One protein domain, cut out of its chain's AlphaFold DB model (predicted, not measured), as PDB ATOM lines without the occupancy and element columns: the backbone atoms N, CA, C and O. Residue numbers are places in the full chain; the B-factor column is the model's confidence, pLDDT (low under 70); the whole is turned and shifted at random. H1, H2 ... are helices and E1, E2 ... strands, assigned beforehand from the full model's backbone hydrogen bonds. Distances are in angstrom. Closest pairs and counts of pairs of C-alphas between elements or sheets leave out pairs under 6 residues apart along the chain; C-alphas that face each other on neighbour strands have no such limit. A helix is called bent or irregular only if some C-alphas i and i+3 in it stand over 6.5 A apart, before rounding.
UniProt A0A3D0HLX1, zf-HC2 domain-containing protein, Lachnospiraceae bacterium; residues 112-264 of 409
ATOM      1  N   HIS A 112     -57.852  -3.134 -29.794       94.06
ATOM      2  CA  HIS A 112     -58.613  -4.358 -30.034       94.06
ATOM      3  C   HIS A 112     -59.118  -4.421 -31.483       94.06
ATOM      4  O   HIS A 112     -58.891  -5.405 -32.193       94.06
ATOM      5  N   HIS A 113     -59.768  -3.350 -31.953       95.00
ATOM      6  CA  HIS A 113     -60.248  -3.264 -33.332       95.00
ATOM      7  C   HIS A 113     -59.089  -3.304 -34.337       95.00
ATOM      8  O   HIS A 113     -59.152  -4.025 -35.334       95.00
ATOM      9  N   ARG A 114     -58.007  -2.569 -34.063       94.12
ATOM     10  CA  ARG A 114     -56.834  -2.486 -34.934       94.12
ATOM     11  C   ARG A 114     -56.132  -3.836 -35.070       94.12
ATOM     12  O   ARG A 114     -55.833  -4.235 -36.190       94.12
ATOM     13  N   ALA A 115     -55.930  -4.566 -33.976       94.25
ATOM     14  CA  ALA A 115     -55.341  -5.904 -34.003       94.25
ATOM     15  C   ALA A 115     -56.209  -6.893 -34.791       94.25
ATOM     16  O   ALA A 115     -55.688  -7.654 -35.606       94.25
ATOM     17  N   LYS A 116     -57.540  -6.837 -34.619       96.50
ATOM     18  CA  LYS A 116     -58.473  -7.645 -35.420       96.50
ATOM     19  C   LYS A 116     -58.350  -7.329 -36.908       96.50
ATOM     20  O   LYS A 116     -58.287  -8.248 -37.721       96.50
ATOM     21  N   GLN A 117     -58.304  -6.045 -37.256       96.19
ATOM     22  CA  GLN A 117     -58.157  -5.590 -38.636       96.19
ATOM     23  C   GLN A 117     -56.846  -6.095 -39.247       96.19
ATOM     24  O   GLN A 117     -56.881  -6.686 -40.317       96.19
ATOM     25  N   ILE A 118     -55.711  -5.927 -38.563       95.12
ATOM     26  CA  ILE A 118     -54.400  -6.373 -39.062       95.12
ATOM     27  C   ILE A 118     -54.368  -7.895 -39.242       95.12
ATOM     28  O   ILE A 118     -53.900  -8.387 -40.264       95.12
ATOM     29  N   ALA A 119     -54.897  -8.651 -38.277       95.25
ATOM     30  CA  ALA A 119     -54.998 -10.102 -38.391       95.25
ATOM     31  C   ALA A 119     -55.885 -10.525 -39.572       95.25
ATOM     32  O   ALA A 119     -55.564 -11.485 -40.264       95.25
ATOM     33  N   THR A 120     -56.966  -9.783 -39.832       96.31
ATOM     34  CA  THR A 120     -57.837 -10.008 -40.994       96.31
ATOM     35  C   THR A 120     -57.082  -9.730 -42.292       96.31
ATOM     36  O   THR A 120     -57.062 -10.585 -43.165       96.31
ATOM     37  N   GLN A 121     -56.358  -8.610 -42.376       95.81
ATOM     38  CA  GLN A 121     -55.516  -8.265 -43.527       95.81
ATOM     39  C   GLN A 121     -54.452  -9.333 -43.808       95.81
ATOM     40  O   GLN A 121     -54.240  -9.707 -44.958       95.81
ATOM     41  N   LEU A 122     -53.819  -9.876 -42.764       94.50
ATOM     42  CA  LEU A 122     -52.871 -10.981 -42.902       94.50
ATOM     43  C   LEU A 122     -53.545 -12.242 -43.466       94.50
ATOM     44  O   LEU A 122     -52.989 -12.881 -44.354       94.50
ATOM     45  N   VAL A 123     -54.730 -12.599 -42.965       94.38
ATOM     46  CA  VAL A 123     -55.486 -13.779 -43.418       94.38
ATOM     47  C   VAL A 123     -56.011 -13.611 -44.841       94.38
ATOM     48  O   VAL A 123     -55.986 -14.575 -45.595       94.38
ATOM     49  N   GLU A 124     -56.442 -12.412 -45.227       94.19
ATOM     50  CA  GLU A 124     -56.966 -12.097 -46.564       94.19
ATOM     51  C   GLU A 124     -55.860 -11.855 -47.607       94.19
ATOM     52  O   GLU A 124     -56.137 -11.812 -48.805       94.19
ATOM     53  N   GLY A 125     -54.602 -11.715 -47.177       92.75
ATOM     54  CA  GLY A 125     -53.463 -11.487 -48.070       92.75
ATOM     55  C   GLY A 125     -53.204 -10.020 -48.431       92.75
ATOM     56  O   GLY A 125     -52.427  -9.750 -49.352       92.75
ATOM     57  N   ASP A 126     -53.772  -9.062 -47.690       94.06
ATOM     58  CA  ASP A 126     -53.430  -7.630 -47.755       94.06
ATOM     59  C   ASP A 126     -52.096  -7.352 -47.028       94.06
ATOM     60  O   ASP A 126     -51.990  -6.628 -46.035       94.06
ATOM     61  N   ILE A 127     -51.043  -8.002 -47.526       91.94
ATOM     62  CA  ILE A 127     -49.700  -7.985 -46.940       91.94
ATOM     63  C   ILE A 127     -49.071  -6.592 -46.985       91.94
ATOM     64  O   ILE A 127     -48.309  -6.225 -46.093       91.94
ATOM     65  N   GLU A 128     -49.407  -5.784 -47.987       89.56
ATOM     66  CA  GLU A 128     -48.884  -4.424 -48.104       89.56
ATOM     67  C   GLU A 128     -49.353  -3.546 -46.946       89.56
ATOM     68  O   GLU A 128     -48.540  -2.829 -46.356       89.56
ATOM     69  N   ALA A 129     -50.637  -3.625 -46.579       89.38
ATOM     70  CA  ALA A 129     -51.156  -2.902 -45.428       89.38
ATOM     71  C   ALA A 129     -50.553  -3.409 -44.114       89.38
ATOM     72  O   ALA A 129     -50.218  -2.591 -43.250       89.38
ATOM     73  N   VAL A 130     -50.351  -4.728 -43.989       90.50
ATOM     74  CA  VAL A 130     -49.667  -5.325 -42.834       90.50
ATOM     75  C   VAL A 130     -48.244  -4.770 -42.716       90.50
ATOM     76  O   VAL A 130     -47.860  -4.243 -41.677       90.50
ATOM     77  N   MET A 131     -47.450  -4.820 -43.783       84.75
ATOM     78  CA  MET A 131     -46.060  -4.359 -43.744       84.75
ATOM     79  C   MET A 131     -45.949  -2.840 -43.565       84.75
ATOM     80  O   MET A 131     -45.036  -2.367 -42.889       84.75
ATOM     81  N   ARG A 132     -46.890  -2.056 -44.110       82.06
ATOM     82  CA  ARG A 132     -46.935  -0.595 -43.929       82.06
ATOM     83  C   ARG A 132     -47.156  -0.205 -42.467       82.06
ATOM     84  O   ARG A 132     -46.519   0.724 -41.977       82.06
ATOM     85  N   GLY A 133     -48.039  -0.917 -41.769       82.19
ATOM     86  CA  GLY A 133     -48.318  -0.685 -40.351       82.19
ATOM     87  C   GLY A 133     -47.156  -1.043 -39.420       82.19
ATOM     88  O   GLY A 133     -47.108  -0.556 -38.296       82.19
ATOM     89  N   MET A 134     -46.177  -1.822 -39.887       79.94
ATOM     90  CA  MET A 134     -45.007  -2.202 -39.089       79.94
ATOM     91  C   MET A 134     -43.940  -1.095 -38.961       79.94
ATOM     92  O   MET A 134     -42.888  -1.312 -38.368       79.94
ATOM     93  N   GLY A 135     -44.189   0.105 -39.501       62.56
ATOM     94  CA  GLY A 135     -43.310   1.271 -39.315       62.56
ATOM     95  C   GLY A 135     -41.975   1.205 -40.050       62.56
ATOM     96  O   GLY A 135     -41.086   2.014 -39.790       62.56
ATOM     97  N   ALA A 136     -41.854   0.279 -40.997       55.69
ATOM     98  CA  ALA A 136     -40.735   0.188 -41.912       55.69
ATOM     99  C   ALA A 136     -40.648   1.458 -42.773       55.69
ATOM    100  O   ALA A 136     -41.413   1.637 -43.726       55.69
ATOM    101  N   ARG A 137     -39.733   2.370 -42.427       49.91
ATOM    102  CA  ARG A 137     -39.446   3.549 -43.246       49.91
ATOM    103  C   ARG A 137     -38.589   3.099 -44.422       49.91
ATOM    104  O   ARG A 137     -37.408   2.826 -44.252       49.91
ATOM    105  N   VAL A 138     -39.170   3.070 -45.618       47.91
ATOM    106  CA  VAL A 138     -38.383   3.146 -46.855       47.91
ATOM    107  C   VAL A 138     -37.746   4.540 -46.840       47.91
ATOM    108  O   VAL A 138     -38.417   5.533 -47.125       47.91
ATOM    109  N   THR A 139     -36.514   4.667 -46.342       43.91
ATOM    110  CA  THR A 139     -35.859   5.973 -46.219       43.91
ATOM    111  C   THR A 139     -35.506   6.475 -47.619       43.91
ATOM    112  O   THR A 139     -34.768   5.855 -48.383       43.91
ATOM    113  N   ASN A 140     -36.115   7.608 -47.968       41.62
ATOM    114  CA  ASN A 140     -36.354   8.087 -49.332       41.62
ATOM    115  C   ASN A 140     -35.112   8.426 -50.182       41.62
ATOM    116  O   ASN A 140     -35.268   8.778 -51.345       41.62
ATOM    117  N   GLU A 141     -33.888   8.312 -49.668       39.72
ATOM    118  CA  GLU A 141     -32.678   8.737 -50.397       39.72
ATOM    119  C   GLU A 141     -31.799   7.569 -50.898       39.72
ATOM    120  O   GLU A 141     -30.893   7.784 -51.697       39.72
ATOM    121  N   ARG A 142     -32.117   6.310 -50.541       45.69
ATOM    122  CA  ARG A 142     -31.451   5.069 -51.026       45.69
ATOM    123  C   ARG A 142     -32.397   4.143 -51.825       45.69
ATOM    124  O   ARG A 142     -32.177   2.941 -51.955       45.69
ATOM    125  N   ALA A 143     -33.481   4.711 -52.352       49.91
ATOM    126  CA  ALA A 143     -34.780   4.046 -52.490       49.91
ATOM    127  C   ALA A 143     -34.930   2.939 -53.554       49.91
ATOM    128  O   ALA A 143     -35.793   2.083 -53.376       49.91
ATOM    129  N   ARG A 144     -34.149   2.896 -54.646       50.69
ATOM    130  CA  ARG A 144     -34.455   1.950 -55.746       50.69
ATOM    131  C   ARG A 144     -34.396   0.484 -55.289       50.69
ATOM    132  O   ARG A 144     -35.354  -0.253 -55.495       50.69
ATOM    133  N   GLY A 145     -33.332   0.104 -54.580       56.28
ATOM    134  CA  GLY A 145     -33.166  -1.262 -54.080       56.28
ATOM    135  C   GLY A 145     -34.112  -1.634 -52.933       56.28
ATOM    136  O   GLY A 145     -34.520  -2.783 -52.818       56.28
ATOM    137  N   GLN A 146     -34.513  -0.665 -52.104       64.31
ATOM    138  CA  GLN A 146     -35.449  -0.908 -51.001       64.31
ATOM    139  C   GLN A 146     -36.892  -1.099 -51.483       64.31
ATOM    140  O   GLN A 146     -37.626  -1.889 -50.894       64.31
ATOM    141  N   VAL A 147     -37.295  -0.405 -52.552       69.25
ATOM    142  CA  VAL A 147     -38.622  -0.569 -53.167       69.25
ATOM    143  C   VAL A 147     -38.740  -1.934 -53.842       69.25
ATOM    144  O   VAL A 147     -39.719  -2.641 -53.621       69.25
ATOM    145  N   GLU A 148     -37.730  -2.341 -54.613       70.75
ATOM    146  CA  GLU A 148     -37.695  -3.668 -55.242       70.75
ATOM    147  C   GLU A 148     -37.686  -4.777 -54.183       70.75
ATOM    148  O   GLU A 148     -38.519  -5.677 -54.236       70.75
ATOM    149  N   PHE A 149     -36.840  -4.654 -53.156       72.81
ATOM    150  CA  PHE A 149     -36.833  -5.555 -52.003       72.81
ATOM    151  C   PHE A 149     -38.194  -5.639 -51.296       72.81
ATOM    152  O   PHE A 149     -38.634  -6.733 -50.937       72.81
ATOM    153  N   TYR A 150     -38.870  -4.502 -51.096       77.19
ATOM    154  CA  TYR A 150     -40.202  -4.457 -50.498       77.19
ATOM    155  C   TYR A 150     -41.204  -5.268 -51.318       77.19
ATOM    156  O   TYR A 150     -41.863  -6.147 -50.765       77.19
ATOM    157  N   HIS A 151     -41.289  -5.014 -52.624       81.12
ATOM    158  CA  HIS A 151     -42.218  -5.723 -53.503       81.12
ATOM    159  C   HIS A 151     -41.916  -7.226 -53.568       81.12
ATOM    160  O   HIS A 151     -42.823  -8.035 -53.381       81.12
ATOM    161  N   ASP A 152     -40.645  -7.608 -53.696       79.56
ATOM    162  CA  ASP A 152     -40.218  -9.011 -53.696       79.56
ATOM    163  C   ASP A 152     -40.542  -9.741 -52.381       79.56
ATOM    164  O   ASP A 152     -40.844 -10.941 -52.381       79.56
ATOM    165  N   THR A 153     -40.480  -9.022 -51.258       76.50
ATOM    166  CA  THR A 153     -40.841  -9.540 -49.932       76.50
ATOM    167  C   THR A 153     -42.357  -9.689 -49.806       76.50
ATOM    168  O   THR A 153     -42.838 -10.743 -49.383       76.50
ATOM    169  N   VAL A 154     -43.121  -8.672 -50.219       85.62
ATOM    170  CA  VAL A 154     -44.592  -8.695 -50.247       85.62
ATOM    171  C   VAL A 154     -45.096  -9.885 -51.063       85.62
ATOM    172  O   VAL A 154     -45.955 -10.625 -50.586       85.62
ATOM    173  N   ASP A 155     -44.555 -10.103 -52.262       86.38
ATOM    174  CA  ASP A 155     -45.006 -11.167 -53.162       86.38
ATOM    175  C   ASP A 155     -44.745 -12.564 -52.590       86.38
ATOM    176  O   ASP A 155     -45.606 -13.445 -52.667       86.38
ATOM    177  N   GLN A 156     -43.598 -12.767 -51.937       81.38
ATOM    178  CA  GLN A 156     -43.295 -14.031 -51.262       81.38
ATOM    179  C   GLN A 156     -44.193 -14.280 -50.055       81.38
ATOM    180  O   GLN A 156     -44.681 -15.395 -49.866       81.38
ATOM    181  N   ILE A 157     -44.446 -13.253 -49.243       84.94
ATOM    182  CA  ILE A 157     -45.359 -13.371 -48.106       84.94
ATOM    183  C   ILE A 157     -46.780 -13.656 -48.609       84.94
ATOM    184  O   ILE A 157     -47.438 -14.514 -48.031       84.94
ATOM    185  N   LYS A 158     -47.237 -13.034 -49.708       92.50
ATOM    186  CA  LYS A 158     -48.534 -13.337 -50.344       92.50
ATOM    187  C   LYS A 158     -48.616 -14.798 -50.808       92.50
ATOM    188  O   LYS A 158     -49.619 -15.460 -50.554       92.50
ATOM    189  N   ASP A 159     -47.580 -15.332 -51.456       86.56
ATOM    190  CA  ASP A 159     -47.537 -16.747 -51.867       86.56
ATOM    191  C   ASP A 159     -47.598 -17.706 -50.662       86.56
ATOM    192  O   ASP A 159     -48.338 -18.692 -50.670       86.56
ATOM    193  N   LEU A 160     -46.864 -17.399 -49.591       83.12
ATOM    194  CA  LEU A 160     -46.874 -18.197 -48.365       83.12
ATOM    195  C   LEU A 160     -48.212 -18.099 -47.628       83.12
ATOM    196  O   LEU A 160     -48.748 -19.124 -47.210       83.12
ATOM    197  N   GLN A 161     -48.778 -16.897 -47.518       91.88
ATOM    198  CA  GLN A 161     -50.095 -16.637 -46.942       91.88
ATOM    199  C   GLN A 161     -51.162 -17.489 -47.635       91.88
ATOM    200  O   GLN A 161     -51.921 -18.168 -46.942       91.88
ATOM    201  N   LYS A 162     -51.168 -17.545 -48.976       91.69
ATOM    202  CA  LYS A 162     -52.116 -18.374 -49.736       91.69
ATOM    203  C   LYS A 162     -52.024 -19.848 -49.353       91.69
ATOM    204  O   LYS A 162     -53.033 -20.478 -49.059       91.69
ATOM    205  N   LYS A 163     -50.811 -20.395 -49.255       86.69
ATOM    206  CA  LYS A 163     -50.595 -21.795 -48.833       86.69
ATOM    207  C   LYS A 163     -51.091 -22.054 -47.402       86.69
ATOM    208  O   LYS A 163     -51.534 -23.159 -47.072       86.69
ATOM    209  N   VAL A 164     -51.040 -21.036 -46.542       85.56
ATOM    210  CA  VAL A 164     -51.452 -21.137 -45.138       85.56
ATOM    211  C   VAL A 164     -52.961 -20.985 -44.954       85.56
ATOM    212  O   VAL A 164     -53.518 -21.796 -44.216       85.56
ATOM    213  N   PHE A 165     -53.623 -20.022 -45.599       91.31
ATOM    214  CA  PHE A 165     -55.009 -19.646 -45.278       91.31
ATOM    215  C   PHE A 165     -56.015 -19.779 -46.430       91.31
ATOM    216  O   PHE A 165     -57.208 -19.875 -46.151       91.31
ATOM    217  N   ASP A 166     -55.582 -19.806 -47.695       87.19
ATOM    218  CA  ASP A 166     -56.510 -19.748 -48.833       87.19
ATOM    219  C   ASP A 166     -57.420 -20.983 -48.900       87.19
ATOM    220  O   ASP A 166     -56.980 -22.120 -48.707       87.19
ATOM    221  N   GLY A 167     -58.713 -20.746 -49.128       82.06
ATOM    222  CA  GLY A 167     -59.750 -21.781 -49.129       82.06
ATOM    223  C   GLY A 167     -60.000 -22.479 -47.782       82.06
ATOM    224  O   GLY A 167     -60.725 -23.474 -47.756       82.06
ATOM    225  N   LYS A 168     -59.421 -22.001 -46.669       85.19
ATOM    226  CA  LYS A 168     -59.601 -22.592 -45.330       85.19
ATOM    227  C   LYS A 168     -60.612 -21.792 -44.512       85.19
ATOM    228  O   LYS A 168     -60.713 -20.578 -44.645       85.19
ATOM    229  N   ASP A 169     -61.331 -22.478 -43.626       89.88
ATOM    230  CA  ASP A 169     -62.158 -21.810 -42.620       89.88
ATOM    231  C   ASP A 169     -61.251 -21.177 -41.557       89.88
ATOM    232  O   ASP A 169     -60.425 -21.871 -40.945       89.88
ATOM    233  N   VAL A 170     -61.371 -19.859 -41.381       93.62
ATOM    234  CA  VAL A 170     -60.522 -19.063 -40.490       93.62
ATOM    235  C   VAL A 170     -61.383 -18.223 -39.554       93.62
ATOM    236  O   VAL A 170     -62.274 -17.496 -39.981       93.62
ATOM    237  N   SER A 171     -61.070 -18.265 -38.259       95.25
ATOM    238  CA  SER A 171     -61.665 -17.380 -37.255       95.25
ATOM    239  C   SER A 171     -60.595 -16.632 -36.469       95.25
ATOM    240  O   SER A 171     -59.514 -17.153 -36.196       95.25
ATOM    241  N   ILE A 172     -60.902 -15.387 -36.102       96.38
ATOM    242  CA  ILE A 172     -59.980 -14.481 -35.415       96.38
ATOM    243  C   ILE A 172     -60.603 -14.057 -34.088       96.38
ATOM    244  O   ILE A 172     -61.704 -13.501 -34.054       96.38
ATOM    245  N   GLN A 173     -59.876 -14.284 -32.999       95.44
ATOM    246  CA  GLN A 173     -60.230 -13.840 -31.656       95.44
ATOM    247  C   GLN A 173     -59.151 -12.906 -31.126       95.44
ATOM    248  O   GLN A 173     -57.970 -13.241 -31.146       95.44
ATOM    249  N   VAL A 174     -59.554 -11.740 -30.635       94.94
ATOM    250  CA  VAL A 174     -58.645 -10.789 -29.991       94.94
ATOM    251  C   VAL A 174     -58.818 -10.914 -28.485       94.94
ATOM    252  O   VAL A 174     -59.943 -10.870 -27.987       94.94
ATOM    253  N   GLY A 175     -57.712 -11.118 -27.775       90.56
ATOM    254  CA  GLY A 175     -57.703 -11.214 -26.322       90.56
ATOM    255  C   GLY A 175     -57.707  -9.846 -25.642       90.56
ATOM    256  O   GLY A 175     -57.972  -8.809 -26.257       90.56
ATOM    257  N   THR A 176     -57.427  -9.850 -24.341       89.75
ATOM    258  CA  THR A 176     -57.397  -8.635 -23.523       89.75
ATOM    259  C   THR A 176     -56.247  -7.729 -23.947       89.75
ATOM    260  O   THR A 176     -55.101  -8.165 -23.999       89.75
ATOM    261  N   VAL A 177     -56.557  -6.463 -24.223       90.19
ATOM    262  CA  VAL A 177     -55.547  -5.437 -24.498       90.19
ATOM    263  C   VAL A 177     -54.952  -4.975 -23.174       90.19
ATOM    264  O   VAL A 177     -55.687  -4.538 -22.289       90.19
ATOM    265  N   THR A 178     -53.634  -5.060 -23.039       86.56
ATOM    266  CA  THR A 178     -52.911  -4.691 -21.819       86.56
ATOM    267  C   THR A 178     -51.994  -3.508 -22.084       86.56
ATOM    268  O   THR A 178     -51.228  -3.514 -23.047       86.56
ATOM    269  N   TYR A 179     -52.064  -2.496 -21.223       84.19
ATOM    270  CA  TYR A 179     -51.087  -1.413 -21.204       84.19
ATOM    271  C   TYR A 179     -49.791  -1.924 -20.560       84.19
ATOM    272  O   TYR A 179     -49.820  -2.407 -19.429       84.19
ATOM    273  N   GLU A 180     -48.669  -1.842 -21.272       74.50
ATOM    274  CA  GLU A 180     -47.355  -2.261 -20.768       74.50
ATOM    275  C   GLU A 180     -46.430  -1.043 -20.707       74.50
ATOM    276  O   GLU A 180     -45.832  -0.647 -21.701       74.50
ATOM    277  N   GLN A 181     -46.293  -0.440 -19.524       63.53
ATOM    278  CA  GLN A 181     -45.319   0.630 -19.319       63.53
ATOM    279  C   GLN A 181     -43.926   0.021 -19.126       63.53
ATOM    280  O   GLN A 181     -43.556  -0.347 -18.010       63.53
ATOM    281  N   PHE A 182     -43.128  -0.084 -20.188       56.16
ATOM    282  CA  PHE A 182     -41.716  -0.430 -20.021       56.16
ATOM    283  C   PHE A 182     -40.946   0.773 -19.465       56.16
ATOM    284  O   PHE A 182     -40.721   1.770 -20.149       56.16
ATOM    285  N   LEU A 183     -40.529   0.668 -18.205       42.91
ATOM    286  CA  LEU A 183     -39.456   1.474 -17.631       42.91
ATOM    287  C   LEU A 183     -38.134   0.802 -18.003       42.91
ATOM    288  O   LEU A 183     -37.852  -0.275 -17.484       42.91
ATOM    289  N   TYR A 184     -37.302   1.427 -18.835       48.25
ATOM    290  CA  TYR A 184     -35.888   1.061 -18.867       48.25
ATOM    291  C   TYR A 184     -34.970   2.265 -18.725       48.25
ATOM    292  O   TYR A 184     -35.196   3.341 -19.278       48.25
ATOM    293  N   SER A 185     -33.939   2.013 -17.922       39.31
ATOM    294  CA  SER A 185     -32.750   2.814 -17.705       39.31
ATOM    295  C   SER A 185     -31.922   2.899 -18.984       39.31
ATOM    296  O   SER A 185     -31.622   1.869 -19.580       39.31
ATOM    297  N   ASP A 186     -31.554   4.125 -19.341       42.56
ATOM    298  CA  ASP A 186     -30.408   4.543 -20.147       42.56
ATOM    299  C   ASP A 186     -29.880   3.572 -21.229       42.56
ATOM    300  O   ASP A 186     -29.154   2.622 -20.948       42.56
ATOM    301  N   GLN A 187     -30.126   3.977 -22.485       43.62
ATOM    302  CA  GLN A 187     -29.356   3.721 -23.721       43.62
ATOM    303  C   GLN A 187     -29.916   2.811 -24.827       43.62
ATOM    304  O   GLN A 187     -29.267   2.742 -25.869       43.62
ATOM    305  N   ASP A 188     -31.127   2.253 -24.743       42.44
ATOM    306  CA  ASP A 188     -31.713   1.562 -25.906       42.44
ATOM    307  C   ASP A 188     -33.069   2.121 -26.363       42.44
ATOM    308  O   ASP A 188     -34.086   2.080 -25.678       42.44
ATOM    309  N   PHE A 189     -33.020   2.668 -27.579       45.97
ATOM    310  CA  PHE A 189     -33.996   3.480 -28.310       45.97
ATOM    311  C   PHE A 189     -35.203   2.669 -28.832       45.97
ATOM    312  O   PHE A 189     -35.561   2.738 -30.013       45.97
ATOM    313  N   PHE A 190     -35.830   1.852 -27.984       43.47
ATOM    314  CA  PHE A 190     -37.112   1.236 -28.327       43.47
ATOM    315  C   PHE A 190     -38.250   2.206 -27.981       43.47
ATOM    316  O   PHE A 190     -38.276   2.726 -26.864       43.47
ATOM    317  N   PRO A 191     -39.178   2.494 -28.916       44.56
ATOM    318  CA  PRO A 191     -40.346   3.298 -28.592       44.56
ATOM    319  C   PRO A 191     -41.134   2.620 -27.469       44.56
ATOM    320  O   PRO A 191     -41.233   1.390 -27.426       44.56
ATOM    321  N   GLN A 192     -41.666   3.439 -26.562       51.72
ATOM    322  CA  GLN A 192     -42.570   3.021 -25.494       51.72
ATOM    323  C   GLN A 192     -43.662   2.145 -26.127       51.72
ATOM    324  O   GLN A 192     -44.353   2.603 -27.036       51.72
ATOM    325  N   THR A 193     -43.772   0.868 -25.747       53.78
ATOM    326  CA  THR A 193     -44.962   0.111 -26.150       53.78
ATOM    327  C   THR A 193     -46.125   0.734 -25.404       53.78
ATOM    328  O   THR A 193     -46.105   0.778 -24.177       53.78
ATOM    329  N   ASP A 194     -47.133   1.202 -26.122       68.81
ATOM    330  CA  ASP A 194     -48.319   1.727 -25.460       68.81
ATOM    331  C   ASP A 194     -49.209   0.546 -25.044       68.81
ATOM    332  O   ASP A 194     -49.690   0.476 -23.917       68.81
ATOM    333  N   TYR A 195     -49.400  -0.435 -25.935       84.31
ATOM    334  CA  TYR A 195     -50.343  -1.530 -25.701       84.31
ATOM    335  C   TYR A 195     -49.914  -2.845 -26.348       84.31
ATOM    336  O   TYR A 195     -49.541  -2.898 -27.522       84.31
ATOM    337  N   ARG A 196     -50.074  -3.930 -25.592       87.38
ATOM    338  CA  ARG A 196     -49.946  -5.313 -26.045       87.38
ATOM    339  C   ARG A 196     -51.331  -5.894 -26.308       87.38
ATOM    340  O   ARG A 196     -52.233  -5.788 -25.482       87.38
ATOM    341  N   THR A 197     -51.506  -6.507 -27.474       90.25
ATOM    342  CA  THR A 197     -52.778  -7.112 -27.890       90.25
ATOM    343  C   THR A 197     -52.559  -8.526 -28.431       90.25
ATOM    344  O   THR A 197     -52.062  -8.681 -29.551       90.25
ATOM    345  N   PRO A 198     -52.917  -9.573 -27.669       91.12
ATOM    346  CA  PRO A 198     -52.861 -10.946 -28.146       91.12
ATOM    347  C   PRO A 198     -54.008 -11.231 -29.125       91.12
ATOM    348  O   PRO A 198     -55.143 -10.794 -28.932       91.12
ATOM    349  N   VAL A 199     -53.726 -12.004 -30.166       93.00
ATOM    350  CA  VAL A 199     -54.689 -12.447 -31.176       93.00
ATOM    351  C   VAL A 199     -54.511 -13.936 -31.421       93.00
ATOM    352  O   VAL A 199     -53.401 -14.418 -31.592       93.00
ATOM    353  N   THR A 200     -55.612 -14.676 -31.460       92.94
ATOM    354  CA  THR A 200     -55.637 -16.085 -31.852       92.94
ATOM    355  C   THR A 200     -56.321 -16.213 -33.203       92.94
ATOM    356  O   THR A 200     -57.493 -15.863 -33.344       92.94
ATOM    357  N   ILE A 201     -55.599 -16.736 -34.188       92.31
ATOM    358  CA  ILE A 201     -56.126 -17.104 -35.500       92.31
ATOM    359  C   ILE A 201     -56.307 -18.620 -35.505       92.31
ATOM    360  O   ILE A 201     -55.338 -19.367 -35.386       92.31
ATOM    361  N   THR A 202     -57.547 -19.084 -35.619       90.81
ATOM    362  CA  THR A 202     -57.858 -20.513 -35.737       90.81
ATOM    363  C   THR A 202     -58.116 -20.838 -37.198       90.81
ATOM    364  O   THR A 202     -58.974 -20.205 -37.805       90.81
ATOM    365  N   TYR A 203     -57.392 -21.805 -37.754       88.19
ATOM    366  CA  TYR A 203     -57.484 -22.207 -39.157       88.19
ATOM    367  C   TYR A 203     -57.301 -23.723 -39.271       88.19
ATOM    368  O   TYR A 203     -56.370 -24.281 -38.694       88.19
ATOM    369  N   ASN A 204     -58.195 -24.412 -39.987       82.44
ATOM    370  CA  ASN A 204     -58.138 -25.872 -40.186       82.44
ATOM    371  C   ASN A 204     -57.899 -26.684 -38.884       82.44
ATOM    372  O   ASN A 204     -57.038 -27.561 -38.826       82.44
ATOM    373  N   GLY A 205     -58.589 -26.317 -37.796       79.38
ATOM    374  CA  GLY A 205     -58.433 -26.945 -36.474       79.38
ATOM    375  C   GLY A 205     -57.136 -26.606 -35.722       79.38
ATOM    376  O   GLY A 205     -56.966 -27.037 -34.582       79.38
ATOM    377  N   LYS A 206     -56.236 -25.813 -36.316       82.25
ATOM    378  CA  LYS A 206     -54.989 -25.326 -35.708       82.25
ATOM    379  C   LYS A 206     -55.170 -23.919 -35.158       82.25
ATOM    380  O   LYS A 206     -56.040 -23.176 -35.609       82.25
ATOM    381  N   LYS A 207     -54.326 -23.539 -34.199       84.50
ATOM    382  CA  LYS A 207     -54.294 -22.194 -33.618       84.50
ATOM    383  C   LYS A 207     -52.930 -21.559 -33.839       84.50
ATOM    384  O   LYS A 207     -51.906 -22.176 -33.574       84.50
ATOM    385  N   LEU A 208     -52.946 -20.322 -34.307       85.06
ATOM    386  CA  LEU A 208     -51.806 -19.424 -34.374       85.06
ATOM    387  C   LEU A 208     -52.026 -18.314 -33.353       85.06
ATOM    388  O   LEU A 208     -53.026 -17.598 -33.423       85.06
ATOM    389  N   TYR A 209     -51.086 -18.168 -32.429       85.62
ATOM    390  CA  TYR A 209     -51.102 -17.097 -31.445       85.62
ATOM    391  C   TYR A 209     -50.156 -15.990 -31.901       85.62
ATOM    392  O   TYR A 209     -48.975 -16.222 -32.156       85.62
ATOM    393  N   LEU A 210     -50.698 -14.787 -32.029       87.19
ATOM    394  CA  LEU A 210     -49.974 -13.572 -32.357       87.19
ATOM    395  C   LEU A 210     -50.053 -12.607 -31.188       87.19
ATOM    396  O   LEU A 210     -51.025 -12.580 -30.437       87.19
ATOM    397  N   THR A 211     -49.036 -11.773 -31.058       86.31
ATOM    398  CA  THR A 211     -49.037 -10.627 -30.158       86.31
ATOM    399  C   THR A 211     -48.638  -9.394 -30.949       86.31
ATOM    400  O   THR A 211     -47.559  -9.358 -31.539       86.31
ATOM    401  N   PHE A 212     -49.516  -8.393 -30.960       87.88
ATOM    402  CA  PHE A 212     -49.222  -7.068 -31.493       87.88
ATOM    403  C   PHE A 212     -48.745  -6.161 -30.363       87.88
ATOM    404  O   PHE A 212     -49.422  -6.055 -29.340       87.88
ATOM    405  N   LEU A 213     -47.605  -5.504 -30.560       85.25
ATOM    406  CA  LEU A 213     -47.147  -4.411 -29.706       85.25
ATOM    407  C   LEU A 213     -47.316  -3.115 -30.484       85.25
ATOM    408  O   LEU A 213     -46.683  -2.949 -31.524       85.25
ATOM    409  N   PHE A 214     -48.179  -2.224 -30.012       85.81
ATOM    410  CA  PHE A 214     -48.458  -0.957 -30.679       85.81
ATOM    411  C   PHE A 214     -47.588   0.180 -30.138       85.81
ATOM    412  O   PHE A 214     -47.362   0.278 -28.931       85.81
ATOM    413  N   TYR A 215     -47.159   1.057 -31.049       77.56
ATOM    414  CA  TYR A 215     -46.345   2.241 -30.785       77.56
ATOM    415  C   TYR A 215     -46.951   3.457 -31.500       77.56
ATOM    416  O   TYR A 215     -47.294   3.374 -32.684       77.56
ATOM    417  N   GLU A 216     -47.067   4.596 -30.810       71.25
ATOM    418  CA  GLU A 216     -47.461   5.890 -31.402       71.25
ATOM    419  C   GLU A 216     -48.769   5.824 -32.230       71.25
ATOM    420  O   GLU A 216     -48.907   6.480 -33.266       71.25
ATOM    421  N   LYS A 217     -49.736   4.993 -31.807       72.50
ATOM    422  CA  LYS A 217     -51.051   4.722 -32.445       72.50
ATOM    423  C   LYS A 217     -51.052   4.110 -33.851       72.50
ATOM    424  O   LYS A 217     -52.034   3.451 -34.209       72.50
ATOM    425  N   ASN A 218     -50.003   4.312 -34.642       72.00
ATOM    426  CA  ASN A 218     -49.963   3.960 -36.063       72.00
ATOM    427  C   ASN A 218     -49.012   2.810 -36.387       72.00
ATOM    428  O   ASN A 218     -49.173   2.184 -37.436       72.00
ATOM    429  N   TYR A 219     -48.056   2.527 -35.505       80.50
ATOM    430  CA  TYR A 219     -47.039   1.513 -35.731       80.50
ATOM    431  C   TYR A 219     -47.260   0.304 -34.838       80.50
ATOM    432  O   TYR A 219     -47.817   0.412 -33.744       80.50
ATOM    433  N   TYR A 220     -46.800  -0.854 -35.291       83.81
ATOM    434  CA  TYR A 220     -46.756  -2.038 -34.451       83.81
ATOM    435  C   TYR A 220     -45.594  -2.957 -34.796       83.81
ATOM    436  O   TYR A 220     -45.102  -2.980 -35.919       83.81
ATOM    437  N   SER A 221     -45.199  -3.776 -33.832       78.94
ATOM    438  CA  SER A 221     -44.482  -5.015 -34.098       78.94
ATOM    439  C   SER A 221     -45.454  -6.178 -33.941       78.94
ATOM    440  O   SER A 221     -46.421  -6.116 -33.178       78.94
ATOM    441  N   MET A 222     -45.241  -7.223 -34.731       82.12
ATOM    442  CA  MET A 222     -46.055  -8.431 -34.712       82.12
ATOM    443  C   MET A 222     -45.145  -9.603 -34.387       82.12
ATOM    444  O   MET A 222     -44.136  -9.808 -35.055       82.12
ATOM    445  N   MET A 223     -45.515 -10.373 -33.372       74.38
ATOM    446  CA  MET A 223     -44.752 -11.528 -32.912       74.38
ATOM    447  C   MET A 223     -45.640 -12.762 -32.894       74.38
ATOM    448  O   MET A 223     -46.823 -12.672 -32.561       74.38
ATOM    449  N   VAL A 224     -45.063 -13.916 -33.209       70.81
ATOM    450  CA  VAL A 224     -45.695 -15.213 -32.950       70.81
ATOM    451  C   VAL A 224     -45.421 -15.584 -31.494       70.81
ATOM    452  O   VAL A 224     -44.303 -15.402 -31.020       70.81
ATOM    453  N   SER A 225     -46.435 -16.063 -30.772       64.00
ATOM    454  CA  SER A 225     -46.294 -16.545 -29.395       64.00
ATOM    455  C   SER A 225     -46.646 -18.027 -29.285       64.00
ATOM    456  O   SER A 225     -47.328 -18.593 -30.139       64.00
ATOM    457  N   ASP A 226     -46.192 -18.676 -28.215       57.66
ATOM    458  CA  ASP A 226     -46.511 -20.077 -27.898       57.66
ATOM    459  C   ASP A 226     -47.870 -20.232 -27.179       57.66
ATOM    460  O   ASP A 226     -48.192 -21.294 -26.643       57.66
ATOM    461  N   GLY A 227     -48.677 -19.164 -27.147       54.38
ATOM    462  CA  GLY A 227     -49.940 -19.108 -26.412       54.38
ATOM    463  C   GLY A 227     -49.783 -19.016 -24.888       54.38
ATOM    464  O   GLY A 227     -50.798 -18.957 -24.194       54.38
ATOM    465  N   LYS A 228     -48.552 -18.981 -24.354       49.41
ATOM    466  CA  LYS A 228     -48.260 -18.698 -22.943       49.41
ATOM    467  C   LYS A 228     -47.872 -17.224 -22.789       49.41
ATOM    468  O   LYS A 228     -47.419 -16.572 -23.725       49.41
ATOM    469  N   GLU A 229     -48.074 -16.672 -21.595       41.34
ATOM    470  CA  GLU A 229     -47.821 -15.246 -21.315       41.34
ATOM    471  C   GLU A 229     -46.332 -14.858 -21.398       41.34
ATOM    472  O   GLU A 229     -46.015 -13.673 -21.557       41.34
ATOM    473  N   ASN A 230     -45.431 -15.848 -21.356       37.25
ATOM    474  CA  ASN A 230     -43.985 -15.659 -21.397       37.25
ATOM    475  C   ASN A 230     -43.469 -15.475 -22.830       37.25
ATOM    476  O   ASN A 230     -43.839 -16.193 -23.754       37.25
ATOM    477  N   PHE A 231     -42.567 -14.512 -22.987       35.84
ATOM    478  CA  PHE A 231     -41.933 -14.125 -24.242       35.84
ATOM    479  C   PHE A 231     -41.038 -15.252 -24.793       35.84
ATOM    480  O   PHE A 231     -39.840 -15.287 -24.529       35.84
ATOM    481  N   ASN A 232     -41.603 -16.179 -25.566       38.22
ATOM    482  CA  ASN A 232     -40.838 -17.149 -26.346       38.22
ATOM    483  C   ASN A 232     -41.042 -16.861 -27.828       38.22
ATOM    484  O   ASN A 232     -42.130 -17.072 -28.361       38.22
ATOM    485  N   ARG A 233     -39.980 -16.376 -28.486       45.03
ATOM    486  CA  ARG A 233     -40.022 -15.928 -29.885       45.03
ATOM    487  C   ARG A 233     -40.517 -17.027 -30.826       45.03
ATOM    488  O   ARG A 233     -41.214 -16.685 -31.760       45.03
ATOM    489  N   TRP A 234     -40.236 -18.302 -30.547       49.19
ATOM    490  CA  TRP A 234     -40.836 -19.485 -31.177       49.19
ATOM    491  C   TRP A 234     -40.582 -20.698 -30.271       49.19
ATOM    492  O   TRP A 234     -39.430 -21.036 -30.017       49.19
ATOM    493  N   GLY A 235     -41.634 -21.350 -29.773       41.31
ATOM    494  CA  GLY A 235     -41.546 -22.558 -28.938       41.31
ATOM    495  C   GLY A 235     -42.199 -23.773 -29.599       41.31
ATOM    496  O   GLY A 235     -43.051 -24.396 -28.978       41.31
ATOM    497  N   MET A 236     -41.874 -24.062 -30.865       44.62
ATOM    498  CA  MET A 236     -42.376 -25.259 -31.561       44.62
ATOM    499  C   MET A 236     -41.437 -26.450 -31.357       44.62
ATOM    500  O   MET A 236     -40.219 -26.276 -31.284       44.62
ATOM    501  N   THR A 237     -41.993 -27.659 -31.311       43.69
ATOM    502  CA  THR A 237     -41.192 -28.892 -31.300       43.69
ATOM    503  C   THR A 237     -40.615 -29.185 -32.696       43.69
ATOM    504  O   THR A 237     -41.082 -28.669 -33.711       43.69
ATOM    505  N   GLU A 238     -39.581 -30.022 -32.778       37.59
ATOM    506  CA  GLU A 238     -38.944 -30.437 -34.043       37.59
ATOM    507  C   GLU A 238     -39.914 -31.141 -35.012       37.59
ATOM    508  O   GLU A 238     -39.833 -30.997 -36.230       37.59
ATOM    509  N   GLU A 239     -40.890 -31.863 -34.474       40.16
ATOM    510  CA  GLU A 239     -41.924 -32.540 -35.257       40.16
ATOM    511  C   GLU A 239     -42.877 -31.523 -35.908       40.16
ATOM    512  O   GLU A 239     -43.201 -31.599 -37.097       40.16
ATOM    513  N   GLU A 240     -43.236 -30.477 -35.163       46.09
ATOM    514  CA  GLU A 240     -43.978 -29.339 -35.693       46.09
ATOM    515  C   GLU A 240     -43.140 -28.514 -36.678       46.09
ATOM    516  O   GLU A 240     -43.719 -27.847 -37.539       46.09
ATOM    517  N   SER A 241     -41.802 -28.554 -36.596       44.06
ATOM    518  CA  SER A 241     -40.873 -27.819 -37.468       44.06
ATOM    519  C   SER A 241     -40.682 -28.432 -38.866       44.06
ATOM    520  O   SER A 241     -40.271 -27.735 -39.800       44.06
ATOM    521  N   GLN A 242     -41.058 -29.697 -39.052       42.16
ATOM    522  CA  GLN A 242     -40.950 -30.403 -40.336       42.16
ATOM    523  C   GLN A 242     -42.290 -30.649 -41.024       42.16
ATOM    524  O   GLN A 242     -42.315 -31.038 -42.189       42.16
ATOM    525  N   ASN A 243     -43.398 -30.385 -40.334       56.06
ATOM    526  CA  ASN A 243     -44.726 -30.500 -40.910       56.06
ATOM    527  C   ASN A 243     -44.910 -29.477 -42.056       56.06
ATOM    528  O   ASN A 243     -44.731 -28.269 -41.863       56.06
ATOM    529  N   GLU A 244     -45.263 -29.952 -43.254       58.47
ATOM    530  CA  GLU A 244     -45.509 -29.095 -44.427       58.47
ATOM    531  C   GLU A 244     -46.603 -28.051 -44.162       58.47
ATOM    532  O   GLU A 244     -46.529 -26.925 -44.654       58.47
ATOM    533  N   ASP A 245     -47.564 -28.354 -43.292       59.88
ATOM    534  CA  ASP A 245     -48.629 -27.416 -42.951       59.88
ATOM    535  C   ASP A 245     -48.138 -26.189 -42.162       59.88
ATOM    536  O   ASP A 245     -48.827 -25.170 -42.107       59.88
ATOM    537  N   THR A 246     -46.984 -26.280 -41.494       62.72
ATOM    538  CA  THR A 246     -46.438 -25.223 -40.623       62.72
ATOM    539  C   THR A 246     -45.205 -24.550 -41.228       62.72
ATOM    540  O   THR A 246     -44.841 -23.447 -40.813       62.72
ATOM    541  N   VAL A 247     -44.568 -25.159 -42.238       61.59
ATOM    542  CA  VAL A 247     -43.353 -24.614 -42.870       61.59
ATOM    543  C   VAL A 247     -43.626 -23.303 -43.604       61.59
ATOM    544  O   VAL A 247     -42.823 -22.373 -43.526       61.59
ATOM    545  N   HIS A 248     -44.778 -23.194 -44.269       71.31
ATOM    546  CA  HIS A 248     -45.173 -21.973 -44.968       71.31
ATOM    547  C   HIS A 248     -45.438 -20.826 -43.995       71.31
ATOM    548  O   HIS A 248     -44.958 -19.715 -44.206       71.31
ATOM    549  N   LEU A 249     -46.113 -21.128 -42.885       72.69
ATOM    550  CA  LEU A 249     -46.379 -20.186 -41.804       72.69
ATOM    551  C   LEU A 249     -45.077 -19.656 -41.189       72.69
ATOM    552  O   LEU A 249     -44.908 -18.446 -41.059       72.69
ATOM    553  N   ARG A 250     -44.124 -20.543 -40.875       67.12
ATOM    554  CA  ARG A 250     -42.803 -20.146 -40.361       67.12
ATOM    555  C   ARG A 250     -42.070 -19.216 -41.315       67.12
ATOM    556  O   ARG A 250     -41.608 -18.159 -40.899       67.12
ATOM    557  N   ARG A 251     -41.984 -19.590 -42.593       64.50
ATOM    558  CA  ARG A 251     -41.312 -18.768 -43.611       64.50
ATOM    559  C   ARG A 251     -41.957 -17.391 -43.730       64.50
ATOM    560  O   ARG A 251     -41.247 -16.399 -43.821       64.50
ATOM    561  N   MET A 252     -43.287 -17.330 -43.678       76.94
ATOM    562  CA  MET A 252     -44.030 -16.076 -43.774       76.94
ATOM    563  C   MET A 252     -43.652 -15.119 -42.638       76.94
ATOM    564  O   MET A 252     -43.316 -13.964 -42.885       76.94
ATOM    565  N   PHE A 253     -43.651 -15.606 -41.397       73.19
ATOM    566  CA  PHE A 253     -43.309 -14.784 -40.237       73.19
ATOM    567  C   PHE A 253     -41.815 -14.469 -40.122       73.19
ATOM    568  O   PHE A 253     -41.481 -13.378 -39.674       73.19
ATOM    569  N   ALA A 254     -40.928 -15.358 -40.580       64.88
ATOM    570  CA  ALA A 254     -39.502 -15.051 -40.688       64.88
ATOM    571  C   ALA A 254     -39.263 -13.869 -41.642       64.88
ATOM    572  O   ALA A 254     -38.536 -12.942 -41.303       64.88
ATOM    573  N   LEU A 255     -39.932 -13.843 -42.801       68.06
ATOM    574  CA  LEU A 255     -39.843 -12.720 -43.743       68.06
ATOM    575  C   LEU A 255     -40.397 -11.412 -43.161       68.06
ATOM    576  O   LEU A 255     -39.813 -10.351 -43.370       68.06
ATOM    577  N   LEU A 256     -41.502 -11.479 -42.413       72.38
ATOM    578  CA  LEU A 256     -42.082 -10.313 -41.738       72.38
ATOM    579  C   LEU A 256     -41.143  -9.749 -40.656       72.38
ATOM    580  O   LEU A 256     -40.956  -8.535 -40.590       72.38
ATOM    581  N   ASP A 257     -40.522 -10.614 -39.850       68.31
ATOM    582  CA  ASP A 257     -39.534 -10.225 -38.833       68.31
ATOM    583  C   ASP A 257     -38.255  -9.664 -39.477       68.31
ATOM    584  O   ASP A 257     -37.763  -8.616 -39.055       68.31
ATOM    585  N   PHE A 258     -37.775 -10.287 -40.564       61.91
ATOM    586  CA  PHE A 258     -36.663  -9.763 -41.358       61.91
ATOM    587  C   PHE A 258     -36.947  -8.355 -41.837       61.91
ATOM    588  O   PHE A 258     -36.134  -7.466 -41.633       61.91
ATOM    589  N   TYR A 259     -38.101  -8.145 -42.464       67.75
ATOM    590  CA  TYR A 259     -38.467  -6.852 -43.012       67.75
ATOM    591  C   TYR A 259     -38.587  -5.789 -41.914       67.75
ATOM    592  O   TYR A 259     -38.081  -4.675 -42.064       67.75
ATOM    593  N   TYR A 260     -39.195  -6.141 -40.777       65.00
ATOM    594  CA  TYR A 260     -39.265  -5.267 -39.608       65.00
ATOM    595  C   TYR A 260     -37.875  -4.865 -39.097       65.00
ATOM    596  O   TYR A 260     -37.644  -3.699 -38.781       65.00
ATOM    597  N   CYS A 261     -36.931  -5.807 -39.060       58.41
ATOM    598  CA  CYS A 261     -35.567  -5.537 -38.622       58.41
ATOM    599  C   CYS A 261     -34.759  -4.771 -39.681       58.41
ATOM    600  O   CYS A 261     -34.154  -3.757 -39.363       58.41
ATOM    601  N   ALA A 262     -34.786  -5.204 -40.939       53.19
ATOM    602  CA  ALA A 262     -33.990  -4.658 -42.036       53.19
ATOM    603  C   ALA A 262     -34.404  -3.239 -42.452       53.19
ATOM    604  O   ALA A 262     -33.568  -2.441 -42.865       53.19
ATOM    605  N   SER A 263     -35.689  -2.901 -42.326       51.88
ATOM    606  CA  SER A 263     -36.197  -1.550 -42.609       51.88
ATOM    607  C   SER A 263     -35.758  -0.495 -41.589       51.88
ATOM    608  O   SER A 263     -35.895   0.703 -41.836       51.88
ATOM    609  N   ARG A 264     -35.201  -0.914 -40.449       51.25
ATOM    610  CA  ARG A 264     -34.528  -0.034 -39.497       51.25
ATOM    611  C   ARG A 264     -33.031  -0.215 -39.731       51.25
ATOM    612  O   ARG A 264     -32.464  -1.185 -39.255       51.25
TER     613      ARG A 264
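What this domain is: This is residues 112 to 264 of the 409 residues of the protein "zf-HC2 domain-containing protein" of Lachnospiraceae bacterium (UniProt A0A3D0HLX1). A twisted sheet of four strands has helices on one face: H1 packs on the E1 and E2 side, and H5 lies over the edge strand E4. The longest helix, H3, runs beside H5, farther out and off the sheet, while short H2 fits between H1 and H3 and grazes the sheet; H4 lies far from the middle, and residues 140 to 145 stick out. The 153 printed residues run H1 H2 H3 E1 E2 E3 E4 H4 H5, with the antiparallel sheet in the order E1 E2 E3 E4, and the class is mixed, helices and strands. The whole is compact, with a radius of gyration of the C-alphas of 15.8 A, and spans 43 by 38 by 31 A.

How they stand to each other: Strands E1, residues 170 to 174, E2, 195 to 203, E3, 206 to 215, and E4, 219 to 225, form a meander, each the antiparallel neighbour of the one before, with three hairpins. Pairs within hydrogen-bond range include N 171 and O 202 at 2.9 A for E1 and E2, N 199 and O 210 at 2.8 A for E2 and E3, and N 213 and O 221 at 2.9 A for E3 and E4. Helix H1, residues 112 to 124, is on the sheet; its closest C-alphas to E1 are Lys 116 and Val 174, 6.3 A. H5, residues 244 to 262, is on the same face at a height over the sheet of 9.6 A, slantwise to E4 at 33 degrees on the local plane. H3, residues 143 to 165, is not on the sheet but touches H5 at a shallow tilt of 24 degrees, opposite ways; the closest C-alphas are Ile 157 and Met 252, 5.3 A. H2, residues 127 to 133, only grazes the sheet with residues 130 to 133; it forms a helical hairpin with H1, closest at C-alphas Ile 118 and Val 130, 6.1 A. H4, residues 238 to 242, is apart from H3. Every O i to N i+4 pair is within hydrogen-bond range in H1, H2, H3 and H4, and 13 of 15 are in H5.

Where its parts are: H1 begins at C-alpha 112, (-58.613, -4.358, -30.034). H3 is 32.0 A long, E3 29.3 A, E2 25.7 A, and H5 27.1 A, ending at C-alpha 262, (-33.990, -4.658, -42.036). H5 is irregular, but only just: C-alphas 245 and 248 are 6.8 A apart.

The domain as a whole: The C-alphas farthest apart, of Gly 167 and Asp 186, are 48.9 A apart. The printed part has no cut; the links E1 to E2 and E4 to H4 are long. The mean pLDDT of the printed part is 72.2, and 62 residues are under 70, among them 181 to 194 and 225 to 247.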